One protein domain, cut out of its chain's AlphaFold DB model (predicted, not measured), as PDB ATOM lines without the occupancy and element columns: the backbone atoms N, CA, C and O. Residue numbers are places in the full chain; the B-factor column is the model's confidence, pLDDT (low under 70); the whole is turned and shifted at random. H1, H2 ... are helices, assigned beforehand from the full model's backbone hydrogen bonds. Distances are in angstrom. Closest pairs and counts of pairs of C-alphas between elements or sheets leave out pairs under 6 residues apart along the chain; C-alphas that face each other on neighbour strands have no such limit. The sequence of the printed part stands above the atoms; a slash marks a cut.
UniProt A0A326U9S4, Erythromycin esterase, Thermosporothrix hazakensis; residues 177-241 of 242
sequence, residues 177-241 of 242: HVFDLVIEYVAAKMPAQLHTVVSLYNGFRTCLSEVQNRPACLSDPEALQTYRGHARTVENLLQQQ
ATOM      1  N   HIS A 177      20.888 -22.759  -4.689       86.94
ATOM      2  CA  HIS A 177      20.313 -22.712  -3.342       86.94
ATOM      3  C   HIS A 177      20.889 -21.566  -2.501       86.94
ATOM      4  O   HIS A 177      20.152 -20.925  -1.752       86.94
ATOM      5  N   VAL A 178      22.170 -21.217  -2.664       89.00
ATOM      6  CA  VAL A 178      22.748 -20.076  -1.923       89.00
ATOM      7  C   VAL A 178      22.085 -18.741  -2.271       89.00
ATOM      8  O   VAL A 178      21.998 -17.858  -1.418       89.00
ATOM      9  N   PHE A 179      21.574 -18.592  -3.494       92.06
ATOM     10  CA  PHE A 179      20.824 -17.399  -3.890       92.06
ATOM     11  C   PHE A 179      19.445 -17.382  -3.247       92.06
ATOM     12  O   PHE A 179      18.986 -16.318  -2.838       92.06
ATOM     13  N   ASP A 180      18.803 -18.546  -3.140       92.44
ATOM     14  CA  ASP A 180      17.506 -18.676  -2.480       92.44
ATOM     15  C   ASP A 180      17.595 -18.267  -1.009       92.44
ATOM     16  O   ASP A 180      16.752 -17.501  -0.558       92.44
ATOM     17  N   LEU A 181      18.672 -18.622  -0.299       92.38
ATOM     18  CA  LEU A 181      18.890 -18.180   1.086       92.38
ATOM     19  C   LEU A 181      18.899 -16.650   1.230       92.38
ATOM     20  O   LEU A 181      18.282 -16.096   2.143       92.38
ATOM     21  N   VAL A 182      19.580 -15.949   0.321       94.50
ATOM     22  CA  VAL A 182      19.621 -14.480   0.338       94.50
ATOM     23  C   VAL A 182      18.265 -13.897  -0.061       94.50
ATOM     24  O   VAL A 182      17.796 -12.950   0.568       94.50
ATOM     25  N   ILE A 183      17.614 -14.458  -1.080       95.94
ATOM     26  CA  ILE A 183      16.301 -14.007  -1.556       95.94
ATOM     27  C   ILE A 183      15.237 -14.183  -0.469       95.94
ATOM     28  O   ILE A 183      14.460 -13.259  -0.241       95.94
ATOM     29  N   GLU A 184      15.219 -15.314   0.237       95.75
ATOM     30  CA  GLU A 184      14.314 -15.578   1.359       95.75
ATOM     31  C   GLU A 184      14.536 -14.584   2.502       95.75
ATOM     32  O   GLU A 184      13.578 -14.005   3.023       95.75
ATOM     33  N   TYR A 185      15.798 -14.315   2.850       95.19
ATOM     34  CA  TYR A 185      16.133 -13.307   3.852       95.19
ATOM     35  C   TYR A 185      15.644 -11.910   3.444       95.19
ATOM     36  O   TYR A 185      14.997 -11.216   4.232       95.19
ATOM     37  N   VAL A 186      15.904 -11.503   2.199       96.38
ATOM     38  CA  VAL A 186      15.469 -10.209   1.653       96.38
ATOM     39  C   VAL A 186      13.946 -10.127   1.595       96.38
ATOM     40  O   VAL A 186      13.391  -9.108   1.989       96.38
ATOM     41  N   ALA A 187      13.247 -11.188   1.193       96.81
ATOM     42  CA  ALA A 187      11.788 -11.223   1.196       96.81
ATOM     43  C   ALA A 187      11.219 -11.003   2.607       96.81
ATOM     44  O   ALA A 187      10.249 -10.263   2.775       96.81
ATOM     45  N   ALA A 188      11.846 -11.599   3.625       96.31
ATOM     46  CA  ALA A 188      11.400 -11.499   5.010       96.31
ATOM     47  C   ALA A 188      11.767 -10.168   5.692       96.31
ATOM     48  O   ALA A 188      11.019  -9.699   6.551       96.31
ATOM     49  N   LYS A 189      12.926  -9.578   5.371       96.19
ATOM     50  CA  LYS A 189      13.489  -8.425   6.106       96.19
ATOM     51  C   LYS A 189      13.530  -7.125   5.311       96.19
ATOM     52  O   LYS A 189      13.507  -6.054   5.907       96.19
ATOM     53  N   MET A 190      13.578  -7.200   3.986       94.75
ATOM     54  CA  MET A 190      13.692  -6.057   3.076       94.75
ATOM     55  C   MET A 190      12.785  -6.235   1.844       94.75
ATOM     56  O   MET A 190      13.275  -6.178   0.714       94.75
ATOM     57  N   PRO A 191      11.465  -6.437   2.008       96.06
ATOM     58  CA  PRO A 191      10.582  -6.787   0.892       96.06
ATOM     59  C   PRO A 191      10.602  -5.757  -0.251       96.06
ATOM     60  O   PRO A 191      10.471  -6.130  -1.413       96.06
ATOM     61  N   ALA A 192      10.856  -4.476   0.049       96.06
ATOM     62  CA  ALA A 192      11.018  -3.424  -0.960       96.06
ATOM     63  C   ALA A 192      12.223  -3.644  -1.901       96.06
ATOM     64  O   ALA A 192      12.208  -3.166  -3.032       96.06
ATOM     65  N   GLN A 193      13.249  -4.379  -1.459       96.38
ATOM     66  CA  GLN A 193      14.445  -4.692  -2.248       96.38
ATOM     67  C   GLN A 193      14.358  -6.038  -2.976       96.38
ATOM     68  O   GLN A 193      15.231  -6.350  -3.787       96.38
ATOM     69  N   LEU A 194      13.308  -6.830  -2.728       96.94
ATOM     70  CA  LEU A 194      13.185  -8.190  -3.253       96.94
ATOM     71  C   LEU A 194      13.287  -8.238  -4.781       96.94
ATOM     72  O   LEU A 194      14.075  -9.012  -5.319       96.94
ATOM     73  N   HIS A 195      12.542  -7.378  -5.481       97.62
ATOM     74  CA  HIS A 195      12.556  -7.339  -6.945       97.62
ATOM     75  C   HIS A 195      13.957  -7.038  -7.503       97.62
ATOM     76  O   HIS A 195      14.411  -7.686  -8.450       97.62
ATOM     77  N   THR A 196      14.656  -6.076  -6.893       97.00
ATOM     78  CA  THR A 196      16.023  -5.690  -7.261       97.00
ATOM     79  C   THR A 196      16.989  -6.858  -7.092       97.00
ATOM     80  O   THR A 196      17.710  -7.197  -8.028       97.00
ATOM     81  N   VAL A 197      16.975  -7.518  -5.930       97.25
ATOM     82  CA  VAL A 197      17.877  -8.643  -5.633       97.25
ATOM     83  C   VAL A 197      17.618  -9.826  -6.566       97.25
ATOM     84  O   VAL A 197      18.561 -10.371  -7.139       97.25
ATOM     85  N   VAL A 198      16.349 -10.186  -6.790       97.06
ATOM     86  CA  VAL A 198      15.980 -11.267  -7.720       97.06
ATOM     87  C   VAL A 198      16.486 -10.968  -9.131       97.06
ATOM     88  O   VAL A 198      17.082 -11.838  -9.764       97.06
ATOM     89  N   SER A 199      16.316  -9.731  -9.604       97.19
ATOM     90  CA  SER A 199      16.774  -9.311 -10.934       97.19
ATOM     91  C   SER A 199      18.298  -9.378 -11.074       97.19
ATOM     92  O   SER A 199      18.800  -9.890 -12.074       97.19
ATOM     93  N   LEU A 200      19.044  -8.926 -10.060       96.94
ATOM     94  CA  LEU A 200      20.512  -8.967 -10.043       96.94
ATOM     95  C   LEU A 200      21.061 -10.403 -10.058       96.94
ATOM     96  O   LEU A 200      22.066 -10.677 -10.719       96.94
ATOM     97  N   TYR A 201      20.397 -11.331  -9.369       95.12
ATOM     98  CA  TYR A 201      20.814 -12.731  -9.318       95.12
ATOM     99  C   TYR A 201      20.354 -13.575 -10.505       95.12
ATOM    100  O   TYR A 201      21.004 -14.577 -10.800       95.12
ATOM    101  N   ASN A 202      19.294 -13.185 -11.219       92.94
ATOM    102  CA  ASN A 202      18.683 -14.014 -12.261       92.94
ATOM    103  C   ASN A 202      19.684 -14.484 -13.332       92.94
ATOM    104  O   ASN A 202      19.699 -15.661 -13.692       92.94
ATOM    105  N   GLY A 203      20.557 -13.586 -13.799       90.38
ATOM    106  CA  GLY A 203      21.556 -13.918 -14.817       90.38
ATOM    107  C   GLY A 203      22.542 -14.991 -14.354       90.38
ATOM    108  O   GLY A 203      22.785 -15.956 -15.075       90.38
ATOM    109  N   PHE A 204      23.066 -14.867 -13.129       89.88
ATOM    110  CA  PHE A 204      24.043 -15.829 -12.619       89.88
ATOM    111  C   PHE A 204      23.389 -17.153 -12.210       89.88
ATOM    112  O   PHE A 204      23.918 -18.219 -12.507       89.88
ATOM    113  N   ARG A 205      22.187 -17.103 -11.620       89.75
ATOM    114  CA  ARG A 205      21.391 -18.302 -11.315       89.75
ATOM    115  C   ARG A 205      21.068 -19.112 -12.567       89.75
ATOM    116  O   ARG A 205      21.190 -20.330 -12.541       89.75
ATOM    117  N   THR A 206      20.683 -18.435 -13.650       88.38
ATOM    118  CA  THR A 206      20.414 -19.087 -14.939       88.38
ATOM    119  C   THR A 206      21.671 -19.773 -15.453       88.38
ATOM    120  O   THR A 206      21.617 -20.949 -15.797       88.38
ATOM    121  N   CYS A 207      22.818 -19.094 -15.402       86.25
ATOM    122  CA  CYS A 207      24.080 -19.710 -15.786       86.25
ATOM    123  C   CYS A 207      24.412 -20.967 -14.960       86.25
ATOM    124  O   CYS A 207      24.759 -21.998 -15.527       86.25
ATOM    125  N   LEU A 208      24.270 -20.923 -13.631       83.62
ATOM    126  CA  LEU A 208      24.547 -22.085 -12.775       83.62
ATOM    127  C   LEU A 208      23.569 -23.250 -12.996       83.62
ATOM    128  O   LEU A 208      23.883 -24.382 -12.645       83.62
ATOM    129  N   SER A 209      22.395 -22.985 -13.574       76.06
ATOM    130  CA  SER A 209      21.412 -24.017 -13.918       76.06
ATOM    131  C   SER A 209      21.696 -24.734 -15.246       76.06
ATOM    132  O   SER A 209      21.048 -25.737 -15.548       76.06
ATOM    133  N   GLU A 210      22.656 -24.253 -16.044       69.31
ATOM    134  CA  GLU A 210      23.068 -24.926 -17.275       69.31
ATOM    135  C   GLU A 210      23.755 -26.262 -16.939       69.31
ATOM    136  O   GLU A 210      24.675 -26.319 -16.127       69.31
ATOM    137  N   VAL A 211      23.301 -27.355 -17.568       53.75
ATOM    138  CA  VAL A 211      23.686 -28.757 -17.276       53.75
ATOM    139  C   VAL A 211      25.102 -29.088 -17.786       53.75
ATOM    140  O   VAL A 211      25.318 -30.042 -18.532       53.75
ATOM    141  N   GLN A 212      26.095 -28.281 -17.429       55.28
ATOM    142  CA  GLN A 212      27.497 -28.501 -17.767       55.28
ATOM    143  C   GLN A 212      28.351 -28.457 -16.501       55.28
ATOM    144  O   GLN A 212      28.169 -27.595 -15.649       55.28
ATOM    145  N   ASN A 213      29.341 -29.356 -16.407       55.44
ATOM    146  CA  ASN A 213      30.304 -29.406 -15.291       55.44
ATOM    147  C   ASN A 213      31.037 -28.067 -15.062       55.44
ATOM    148  O   ASN A 213      31.580 -27.843 -13.984       55.44
ATOM    149  N   ARG A 214      31.061 -27.192 -16.076       66.75
ATOM    150  CA  ARG A 214      31.414 -25.774 -15.986       66.75
ATOM    151  C   ARG A 214      30.568 -24.986 -16.990       66.75
ATOM    152  O   ARG A 214      30.861 -25.079 -18.182       66.75
ATOM    153  N   PRO A 215      29.553 -24.230 -16.546       70.69
ATOM    154  CA  PRO A 215      28.794 -23.350 -17.425       70.69
ATOM    155  C   PRO A 215      29.705 -22.391 -18.196       70.69
ATOM    156  O   PRO A 215      30.676 -21.865 -17.640       70.69
ATOM    157  N   ALA A 216      29.388 -22.129 -19.465       75.31
ATOM    158  CA  ALA A 216      30.213 -21.283 -20.330       75.31
ATOM    159  C   ALA A 216      30.409 -19.871 -19.750       75.31
ATOM    160  O   ALA A 216      31.498 -19.308 -19.865       75.31
ATOM    161  N   CYS A 217      29.405 -19.339 -19.040       75.81
ATOM    162  CA  CYS A 217      29.498 -18.020 -18.413       75.81
ATOM    163  C   CYS A 217      30.613 -17.925 -17.355       75.81
ATOM    164  O   CYS A 217      31.139 -16.842 -17.119       75.81
ATOM    165  N   LEU A 218      31.002 -19.042 -16.717       81.44
ATOM    166  CA  LEU A 218      32.098 -19.053 -15.739       81.44
ATOM    167  C   LEU A 218      33.470 -18.894 -16.403       81.44
ATOM    168  O   LEU A 218      34.461 -18.670 -15.713       81.44
ATOM    169  N   SER A 219      33.530 -19.024 -17.727       84.44
ATOM    170  CA  SER A 219      34.742 -18.824 -18.522       84.44
ATOM    171  C   SER A 219      34.746 -17.481 -19.261       84.44
ATOM    172  O   SER A 219      35.739 -17.161 -19.907       84.44
ATOM    173  N   ASP A 220      33.669 -16.693 -19.158       89.69
ATOM    174  CA  ASP A 220      33.531 -15.371 -19.771       89.69
ATOM    175  C   ASP A 220      33.909 -14.267 -18.757       89.69
ATOM    176  O   ASP A 220      33.187 -14.044 -17.776       89.69
ATOM    177  N   PRO A 221      35.030 -13.546 -18.962       91.94
ATOM    178  CA  PRO A 221      35.463 -12.491 -18.052       91.94
ATOM    179  C   PRO A 221      34.469 -11.330 -17.911       91.94
ATOM    180  O   PRO A 221      34.389 -10.736 -16.833       91.94
ATOM    181  N   GLU A 222      33.720 -10.994 -18.965       92.38
ATOM    182  CA  GLU A 222      32.754  -9.890 -18.951       92.38
ATOM    183  C   GLU A 222      31.506 -10.273 -18.149       92.38
ATOM    184  O   GLU A 222      31.061  -9.516 -17.273       92.38
ATOM    185  N   ALA A 223      31.004 -11.494 -18.355       90.38
ATOM    186  CA  ALA A 223      29.931 -12.056 -17.541       90.38
ATOM    187  C   ALA A 223      30.335 -12.126 -16.059       90.38
ATOM    188  O   ALA A 223      29.611 -11.630 -15.191       90.38
ATOM    189  N   LEU A 224      31.530 -12.648 -15.751       90.06
ATOM    190  CA  LEU A 224      32.045 -12.713 -14.379       90.06
ATOM    191  C   LEU A 224      32.171 -11.331 -13.730       90.06
ATOM    192  O   LEU A 224      31.832 -11.169 -12.555       90.06
ATOM    193  N   GLN A 225      32.651 -10.329 -14.467       94.12
ATOM    194  CA  GLN A 225      32.743  -8.963 -13.959       94.12
ATOM    195  C   GLN A 225      31.355  -8.391 -13.644       94.12
ATOM    196  O   GLN A 225      31.175  -7.762 -12.597       94.12
ATOM    197  N   THR A 226      30.368  -8.667 -14.497       95.00
ATOM    198  CA  THR A 226      28.968  -8.280 -14.289       95.00
ATOM    199  C   THR A 226      28.393  -8.935 -13.033       95.00
ATOM    200  O   THR A 226      27.883  -8.238 -12.152       95.00
ATOM    201  N   TYR A 227      28.549 -10.252 -12.870       93.31
ATOM    202  CA  TYR A 227      28.044 -10.971 -11.694       93.31
ATOM    203  C   TYR A 227      28.710 -10.524 -10.391       93.31
ATOM    204  O   TYR A 227      28.034 -10.382  -9.373       93.31
ATOM    205  N   ARG A 228      30.013 -10.216 -10.413       93.38
ATOM    206  CA  ARG A 228      30.708  -9.606  -9.265       93.38
ATOM    207  C   ARG A 228      30.139  -8.232  -8.925       93.38
ATOM    208  O   ARG A 228      29.976  -7.918  -7.748       93.38
ATOM    209  N   GLY A 229      29.829  -7.422  -9.937       97.19
ATOM    210  CA  GLY A 229      29.149  -6.140  -9.758       97.19
ATOM    211  C   GLY A 229      27.786  -6.310  -9.087       97.19
ATOM    212  O   GLY A 229      27.504  -5.648  -8.092       97.19
ATOM    213  N   HIS A 230      26.978  -7.255  -9.569       96.50
ATOM    214  CA  HIS A 230      25.676  -7.573  -8.984       96.50
ATOM    215  C   HIS A 230      25.794  -8.042  -7.529       96.50
ATOM    216  O   HIS A 230      25.064  -7.546  -6.672       96.50
ATOM    217  N   ALA A 231      26.737  -8.941  -7.231       93.94
ATOM    218  CA  ALA A 231      26.977  -9.430  -5.876       93.94
ATOM    219  C   ALA A 231      27.343  -8.296  -4.905       93.94
ATOM    220  O   ALA A 231      26.757  -8.217  -3.828       93.94
ATOM    221  N   ARG A 232      28.224  -7.368  -5.309       96.56
ATOM    222  CA  ARG A 232      28.570  -6.178  -4.505       96.56
ATOM    223  C   ARG A 232      27.374  -5.264  -4.268       96.56
ATOM    224  O   ARG A 232      27.213  -4.738  -3.174       96.56
ATOM    225  N   THR A 233      26.523  -5.071  -5.275       96.88
ATOM    226  CA  THR A 233      25.295  -4.283  -5.105       96.88
ATOM    227  C   THR A 233      24.374  -4.923  -4.070       96.88
ATOM    228  O   THR A 233      23.869  -4.218  -3.200       96.88
ATOM    229  N   VAL A 234      24.186  -6.248  -4.113       96.00
ATOM    230  CA  VAL A 234      23.374  -6.952  -3.108       96.00
ATOM    231  C   VAL A 234      24.016  -6.876  -1.722       96.00
ATOM    232  O   VAL A 234      23.320  -6.573  -0.759       96.00
ATOM    233  N   GLU A 235      25.329  -7.071  -1.604       95.31
ATOM    234  CA  GLU A 235      26.053  -6.929  -0.334       95.31
ATOM    235  C   GLU A 235      25.864  -5.533   0.281       95.31
ATOM    236  O   GLU A 235      25.479  -5.419   1.444       95.31
ATOM    237  N   ASN A 236      26.047  -4.473  -0.510       95.50
ATOM    238  CA  ASN A 236      25.846  -3.096  -0.056       95.50
ATOM    239  C   ASN A 236      24.408  -2.851   0.421       95.50
ATOM    240  O   ASN A 236      24.206  -2.158   1.415       95.50
ATOM    241  N   LEU A 237      23.406  -3.422  -0.259       93.56
ATOM    242  CA  LEU A 237      22.010  -3.346   0.185       93.56
ATOM    243  C   LEU A 237      21.816  -4.046   1.537       93.56
ATOM    244  O   LEU A 237      21.151  -3.500   2.413       93.56
ATOM    245  N   LEU A 238      22.412  -5.225   1.729       92.50
ATOM    246  CA  LEU A 238      22.318  -5.978   2.986       92.50
ATOM    247  C   LEU A 238      23.023  -5.267   4.153       92.50
ATOM    248  O   LEU A 238      22.567  -5.375   5.287       92.50
ATOM    249  N   GLN A 239      24.093  -4.514   3.892       90.88
ATOM    250  CA  GLN A 239      24.805  -3.726   4.909       90.88
ATOM    251  C   GLN A 239      24.064  -2.449   5.331       90.88
ATOM    252  O   GLN A 239      24.338  -1.910   6.397       90.88
ATOM    253  N   GLN A 240      23.119  -1.963   4.522       84.19
ATOM    254  CA  GLN A 240      22.298  -0.784   4.835       84.19
ATOM    255  C   GLN A 240      21.139  -1.092   5.796       84.19
ATOM    256  O   GLN A 240      20.268  -0.244   5.997       84.19
ATOM    257  N   GLN A 241      21.091  -2.297   6.370       67.94
ATOM    258  CA  GLN A 241      20.089  -2.612   7.378       67.94
ATOM    259  C   GLN A 241      20.339  -1.815   8.671       67.94
ATOM    260  O   GLN A 241      21.488  -1.733   9.110       67.94
TER     261      GLN A 241
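What this domain is: This is residues 177 to 241 of the 242 residues of the protein "Erythromycin esterase" of Thermosporothrix hazakensis (UniProt A0A326U9S4). Three helices run side by side: H1 and H2 fold back as a hairpin, and H4 packs on H2. Loop residues 209 to 214 stick out, before short H3. The 65 printed residues, all helix in class, hold H1 to H4 in order, no named strand; only just compact, close to loose: radius of gyration of the C-alphas 12.5 A, spans 35 by 21 by 15 A.

Where its parts are: H1, residues 177 to 189, begins at C-alpha (20.313, -22.712, -3.342) and measures 18.4 A. H2, 191 to 208, 24.8 A, has a 45-degree kink near 201. H3 is 216 to 219, 5.5 A. H4, 221 to 239, 26.8 A, ends at C-alpha (24.805, -3.726, 4.909).

How they stand to each other: H1 and H2 touch, C-alphas of Ala 187 and Leu 194 closest at 5.6 A; a shallow tilt of 6 degrees, opposite ways. H2, with residues 197 to 204 alone, touches H4, C-alphas of Leu 200 and His 230 closest at 5.5 A; a shallow tilt of 26 degrees, opposite ways. H1 and H4 are near each other. H3 and H4 only just touch, only at the corner, with 3 pairs of C-alphas within 8 A, those of Cys 217 and Ala 223 closest at 6.0 A. Every O i to N i+4 pair is within hydrogen-bond range in H4, 8 of 9 in H1 and 10 of 14 in H2; H3 is too short for one.

The domain as a whole: The farthest C-alphas, of Gln 212 and Gln 241, are 36.8 A apart. The printed part has no cut and no long link; pLDDT is under 70 at residues 210 to 214 and 241.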